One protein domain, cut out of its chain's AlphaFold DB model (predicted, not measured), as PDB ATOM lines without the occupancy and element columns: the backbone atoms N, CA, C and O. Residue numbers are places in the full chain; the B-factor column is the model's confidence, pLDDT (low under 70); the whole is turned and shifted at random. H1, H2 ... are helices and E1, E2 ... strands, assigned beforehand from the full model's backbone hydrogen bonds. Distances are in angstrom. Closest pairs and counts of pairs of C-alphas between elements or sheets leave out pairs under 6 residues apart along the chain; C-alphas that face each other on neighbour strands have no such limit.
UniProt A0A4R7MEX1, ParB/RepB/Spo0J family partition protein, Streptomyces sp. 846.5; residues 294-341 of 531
ATOM      1  N   ARG A 294     147.226 131.508 171.858       90.56
ATOM      2  CA  ARG A 294     147.442 130.469 172.875       90.56
ATOM      3  C   ARG A 294     146.283 129.479 172.870       90.56
ATOM      4  O   ARG A 294     145.235 129.758 173.452       90.56
ATOM      5  N   LEU A 295     146.479 128.332 172.230       91.69
ATOM      6  CA  LEU A 295     145.513 127.233 172.242       91.69
ATOM      7  C   LEU A 295     145.634 126.420 173.540       91.69
ATOM      8  O   LEU A 295     146.742 126.070 173.949       91.69
ATOM      9  N   ARG A 296     144.503 126.111 174.179       89.56
ATOM     10  CA  ARG A 296     144.414 125.222 175.349       89.56
ATOM     11  C   ARG A 296     143.270 124.233 175.196       89.56
ATOM     12  O   ARG A 296     142.299 124.483 174.481       89.56
ATOM     13  N   THR A 297     143.394 123.100 175.868       86.00
ATOM     14  CA  THR A 297     142.326 122.109 175.999       86.00
ATOM     15  C   THR A 297     141.352 122.516 177.101       86.00
ATOM     16  O   THR A 297     141.701 123.246 178.026       86.00
ATOM     17  N   GLU A 298     140.112 122.035 177.013       80.38
ATOM     18  CA  GLU A 298     139.069 122.328 178.006       80.38
ATOM     19  C   GLU A 298     139.476 121.892 179.426       80.38
ATOM     20  O   GLU A 298     139.188 122.593 180.388       80.38
ATOM     21  N   HIS A 299     140.233 120.799 179.550       79.69
ATOM     22  CA  HIS A 299     140.738 120.290 180.830       79.69
ATOM     23  C   HIS A 299     141.877 121.119 181.443       79.69
ATOM     24  O   HIS A 299     142.167 120.964 182.625       79.69
ATOM     25  N   GLU A 300     142.535 121.985 180.668       81.12
ATOM     26  CA  GLU A 300     143.581 122.889 181.170       81.12
ATOM     27  C   GLU A 300     143.006 124.204 181.729       81.12
ATOM     28  O   GLU A 300     143.759 125.037 182.240       81.12
ATOM     29  N   LEU A 301     141.690 124.426 181.618       81.62
ATOM     30  CA  LEU A 301     141.036 125.612 182.162       81.62
ATOM     31  C   LEU A 301     140.860 125.512 183.682       81.62
ATOM     32  O   LEU A 301     140.569 124.455 184.231       81.62
ATOM     33  N   SER A 302     140.998 126.649 184.367       82.62
ATOM     34  CA  SER A 302     140.647 126.771 185.785       82.62
ATOM     35  C   SER A 302     139.129 126.731 185.978       82.62
ATOM     36  O   SER A 302     138.387 127.221 185.130       82.62
ATOM     37  N   ASP A 303     138.665 126.303 187.154       81.75
ATOM     38  CA  ASP A 303     137.261 126.432 187.586       81.75
ATOM     39  C   ASP A 303     136.742 127.886 187.556       81.75
ATOM     40  O   ASP A 303     135.537 128.133 187.552       81.75
ATOM     41  N   LYS A 304     137.659 128.862 187.549       80.94
ATOM     42  CA  LYS A 304     137.381 130.302 187.446       80.94
ATOM     43  C   LYS A 304     137.567 130.856 186.030       80.94
ATOM     44  O   LYS A 304     137.619 132.071 185.844       80.94
ATOM     45  N   ALA A 305     137.723 129.995 185.027       84.69
ATOM     46  CA  ALA A 305     137.756 130.415 183.636       84.69
ATOM     47  C   ALA A 305     136.352 130.813 183.167       84.69
ATOM     48  O   ALA A 305     135.357 130.174 183.508       84.69
ATOM     49  N   SER A 306     136.263 131.853 182.340       85.00
ATOM     50  CA  SER A 306     134.992 132.268 181.741       85.00
ATOM     51  C   SER A 306     135.174 132.650 180.281       85.00
ATOM     52  O   SER A 306     136.219 133.175 179.882       85.00
ATOM     53  N   SER A 307     134.148 132.372 179.477       86.81
ATOM     54  CA  SER A 307     134.094 132.820 178.086       86.81
ATOM     55  C   SER A 307     134.083 134.344 178.052       86.81
ATOM     56  O   SER A 307     133.405 134.977 178.867       86.81
ATOM     57  N   LEU A 308     134.757 134.936 177.063       86.94
ATOM     58  CA  LEU A 308     134.736 136.390 176.857       86.94
ATOM     59  C   LEU A 308     133.311 136.945 176.704       86.94
ATOM     60  O   LEU A 308     133.082 138.115 176.993       86.94
ATOM     61  N   TYR A 309     132.348 136.107 176.311       82.38
ATOM     62  CA  TYR A 309     130.930 136.465 176.238       82.38
ATOM     63  C   TYR A 309     130.328 136.890 177.593       82.38
ATOM     64  O   TYR A 309     129.437 137.738 177.632       82.38
ATOM     65  N   TYR A 310     130.805 136.323 178.708       81.19
ATOM     66  CA  TYR A 310     130.259 136.581 180.048       81.19
ATOM     67  C   TYR A 310     131.043 137.631 180.844       81.19
ATOM     68  O   TYR A 310     130.609 138.037 181.925       81.19
ATOM     69  N   ILE A 311     132.180 138.095 180.323       83.44
ATOM     70  CA  ILE A 311     132.986 139.136 180.962       83.44
ATOM     71  C   ILE A 311     132.298 140.496 180.784       83.44
ATOM     72  O   ILE A 311     131.830 140.859 179.705       83.44
ATOM     73  N   GLN A 312     132.211 141.264 181.867       77.44
ATOM     74  CA  GLN A 312     131.638 142.602 181.861       77.44
ATOM     75  C   GLN A 312     132.627 143.613 181.265       77.44
ATOM     76  O   GLN A 312     133.743 143.753 181.753       77.44
ATOM     77  N   GLY A 313     132.184 144.373 180.261       77.25
ATOM     78  CA  GLY A 313     132.976 145.436 179.631       77.25
ATOM     79  C   GLY A 313     133.165 145.214 178.131       77.25
ATOM     80  O   GLY A 313     132.483 144.378 177.542       77.25
ATOM     81  N   ASP A 314     134.059 145.993 177.524       76.62
ATOM     82  CA  ASP A 314     134.507 145.788 176.145       76.62
ATOM     83  C   ASP A 314     135.633 144.745 176.125       76.62
ATOM     84  O   ASP A 314     136.670 144.924 176.763       76.62
ATOM     85  N   THR A 315     135.410 143.638 175.420       80.12
ATOM     86  CA  THR A 315     136.357 142.522 175.302       80.12
ATOM     87  C   THR A 315     137.064 142.479 173.946       80.12
ATOM     88  O   THR A 315     137.854 141.565 173.709       80.12
ATOM     89  N   SER A 316     136.846 143.470 173.073       79.75
ATOM     90  CA  SER A 316     137.418 143.520 171.717       79.75
ATOM     91  C   SER A 316     138.952 143.498 171.691       79.75
ATOM     92  O   SER A 316     139.543 142.904 170.795       79.75
ATOM     93  N   ALA A 317     139.603 144.076 172.703       83.38
ATOM     94  CA  ALA A 317     141.060 144.100 172.846       83.38
ATOM     95  C   ALA A 317     141.600 143.077 173.868       83.38
ATOM     96  O   ALA A 317     142.780 143.104 174.215       83.38
ATOM     97  N   HIS A 318     140.768 142.157 174.366       87.94
ATOM     98  CA  HIS A 318     141.172 141.232 175.429       87.94
ATOM     99  C   HIS A 318     142.321 140.301 174.999       87.94
ATOM    100  O   HIS A 318     143.139 139.921 175.836       87.94
ATOM    101  N   GLU A 319     142.406 139.944 173.715       84.25
ATOM    102  CA  GLU A 319     143.481 139.093 173.175       84.25
ATOM    103  C   GLU A 319     144.875 139.707 173.360       84.25
ATOM    104  O   GLU A 319     145.833 138.986 173.622       84.25
ATOM    105  N   THR A 320     144.991 141.038 173.311       84.25
ATOM    106  CA  THR A 320     146.266 141.749 173.501       84.25
ATOM    107  C   THR A 320     146.454 142.282 174.921       84.25
ATOM    108  O   THR A 320     147.588 142.464 175.358       84.25
ATOM    109  N   GLN A 321     145.365 142.523 175.659       85.44
ATOM    110  CA  GLN A 321     145.399 143.176 176.975       85.44
ATOM    111  C   GLN A 321     145.452 142.210 178.164       85.44
ATOM    112  O   GLN A 321     145.912 142.597 179.238       85.44
ATOM    113  N   CYS A 322     144.997 140.965 178.009       86.50
ATOM    114  CA  CYS A 322     144.936 140.010 179.111       86.50
ATOM    115  C   CYS A 322     145.872 138.824 178.876       86.50
ATOM    116  O   CYS A 322     145.696 138.034 177.949       86.50
ATOM    117  N   GLN A 323     146.834 138.639 179.786       84.94
ATOM    118  CA  GLN A 323     147.759 137.498 179.751       84.94
ATOM    119  C   GLN A 323     147.045 136.146 179.929       84.94
ATOM    120  O   GLN A 323     147.599 135.113 179.557       84.94
ATOM    121  N   GLY A 324     145.825 136.150 180.472       86.44
ATOM    122  CA  GLY A 324     144.960 134.983 180.601       86.44
ATOM    123  C   GLY A 324     144.164 134.628 179.351       86.44
ATOM    124  O   GLY A 324     143.377 133.688 179.410       86.44
ATOM    125  N   HIS A 325     144.307 135.359 178.244       91.69
ATOM    126  CA  HIS A 325     143.565 135.057 177.025       91.69
ATOM    127  C   HIS A 325     144.022 133.729 176.410       91.69
ATOM    128  O   HIS A 325     145.202 133.540 176.100       91.69
ATOM    129  N   VAL A 326     143.071 132.817 176.228       92.38
ATOM    130  CA  VAL A 326     143.291 131.499 175.633       92.38
ATOM    131  C   VAL A 326     142.138 131.139 174.707       92.38
ATOM    132  O   VAL A 326     140.989 131.510 174.941       92.38
ATOM    133  N   TRP A 327     142.446 130.385 173.660       93.19
ATOM    134  CA  TRP A 327     141.463 129.825 172.742       93.19
ATOM    135  C   TRP A 327     141.265 128.354 173.059       93.19
ATOM    136  O   TRP A 327     142.228 127.589 173.112       93.19
ATOM    137  N   VAL A 328     140.013 127.955 173.257       90.38
ATOM    138  CA  VAL A 328     139.663 126.594 173.665       90.38
ATOM    139  C   VAL A 328     138.653 125.999 172.704       90.38
ATOM    140  O   VAL A 328     137.642 126.625 172.368       90.38
ATOM    141  N   LEU A 329     138.937 124.775 172.265       89.25
ATOM    142  CA  LEU A 329     137.983 123.940 171.554       89.25
ATOM    143  C   LEU A 329     137.173 123.152 172.581       89.25
ATOM    144  O   LEU A 329     137.715 122.283 173.261       89.25
ATOM    145  N   LYS A 330     135.884 123.469 172.694       81.50
ATOM    146  CA  LYS A 330     134.962 122.701 173.535       81.50
ATOM    147  C   LYS A 330     134.598 121.376 172.888       81.50
ATOM    148  O   LYS A 330     134.539 121.278 171.660       81.50
ATOM    149  N   SER A 331     134.270 120.388 173.716       73.44
ATOM    150  CA  SER A 331     133.708 119.129 173.226       73.44
ATOM    151  C   SER A 331     132.475 119.377 172.341       73.44
ATOM    152  O   SER A 331     131.541 120.076 172.733       73.44
ATOM    153  N   GLY A 332     132.500 118.844 171.116       67.62
ATOM    154  CA  GLY A 332     131.431 119.009 170.122       67.62
ATOM    155  C   GLY A 332     131.349 120.388 169.451       67.62
ATOM    156  O   GLY A 332     130.427 120.618 168.668       67.62
ATOM    157  N   ALA A 333     132.276 121.312 169.724       76.88
ATOM    158  CA  ALA A 333     132.314 122.604 169.046       76.88
ATOM    159  C   ALA A 333     133.003 122.510 167.675       76.88
ATOM    160  O   ALA A 333     133.961 121.767 167.481       76.88
ATOM    161  N   THR A 334     132.539 123.323 166.727       74.00
ATOM    162  CA  THR A 334     133.087 123.404 165.361       74.00
ATOM    163  C   THR A 334     134.118 124.522 165.187       74.00
ATOM    164  O   THR A 334     134.648 124.718 164.098       74.00
ATOM    165  N   GLN A 335     134.409 125.269 166.256       85.88
ATOM    166  CA  GLN A 335     135.395 126.345 166.278       85.88
ATOM    167  C   GLN A 335     135.948 126.553 167.690       85.88
ATOM    168  O   GLN A 335     135.259 126.307 168.684       85.88
ATOM    169  N   TYR A 336     137.179 127.056 167.777       90.12
ATOM    170  CA  TYR A 336     137.740 127.538 169.033       90.12
ATOM    171  C   TYR A 336     136.973 128.767 169.522       90.12
ATOM    172  O   TYR A 336     136.481 129.584 168.746       90.12
ATOM    173  N   THR A 337     136.885 128.908 170.835       90.25
ATOM    174  CA  THR A 337     136.217 130.032 171.489       90.25
ATOM    175  C   THR A 337     137.181 130.699 172.454       90.25
ATOM    176  O   THR A 337     137.996 130.026 173.084       90.25
ATOM    177  N   ALA A 338     137.113 132.024 172.545       91.88
ATOM    178  CA  ALA A 338     137.999 132.797 173.399       91.88
ATOM    179  C   ALA A 338     137.538 132.753 174.864       91.88
ATOM    180  O   ALA A 338     136.376 133.037 175.182       91.88
ATOM    181  N   TYR A 339     138.478 132.459 175.757       91.12
ATOM    182  CA  TYR A 339     138.309 132.425 177.206       91.12
ATOM    183  C   TYR A 339     139.335 133.320 177.892       91.12
ATOM    184  O   TYR A 339     140.433 133.563 177.386       91.12
ATOM    185  N   CYS A 340     138.982 133.760 179.097       89.38
ATOM    186  CA  CYS A 340     139.964 134.140 180.094       89.38
ATOM    187  C   CYS A 340     140.219 132.933 181.000       89.38
ATOM    188  O   CYS A 340     139.282 132.401 181.597       89.38
ATOM    189  N   ALA A 341     141.477 132.504 181.102       87.25
ATOM    190  CA  ALA A 341     141.893 131.323 181.855       87.25
ATOM    191  C   ALA A 341     141.611 131.430 183.363       87.25
ATOM    192  O   ALA A 341     141.480 130.404 184.023       87.25
TER     193      ALA A 341
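This is residues 294 to 341 of the 531 residues of the protein "ParB/RepB/Spo0J family partition protein" of Streptomyces sp. 846.5 (UniProt A0A4R7MEX1). With little regular structure, this is a small three-stranded sheet, its hairpin E2 and E3 beside short E1, with a long loop passing E3 to one-turn helix H1 at one end. The 48 printed residues hold E1, H1, E2, E3 in chain order, 16 residues in named elements; the class is mixed, and so is the sheet, order E1, E2, E3. It is compact, radius of gyration of the C-alphas 10.3 A, spanning 28 by 20 by 18 A.

E1, residues 295 to 297, begins at C-alpha 295 (145.513, 127.233, 172.242). H1 is residues 318 to 321. E2, residues 325 to 329, is 13.6 A long. E3, residues 337 to 340, is 10.2 A long and ends at C-alpha 340 (139.964, 134.140, 180.094).

E1 and E2 are parallel, N 296 and O 327 2.9 A apart; E1, H1, E2 form a strand-helix-strand unit, parallel neighbours with a helix between. Hairpin E2 and E3 is antiparallel, N 339 and O 326 2.8 A apart. Residues 306 to 307 pair antiparallel with 339 to 340 of E3. H1, too short for an O i to N i+4 pair, only grazes the sheet with residues 318 to 319; its closest C-alphas to E2 are Glu 319 and His 325, 5.6 A.

The printed part has no cut. The E1 to H1 link is long, 20 residues. Residue 332 is under pLDDT 70.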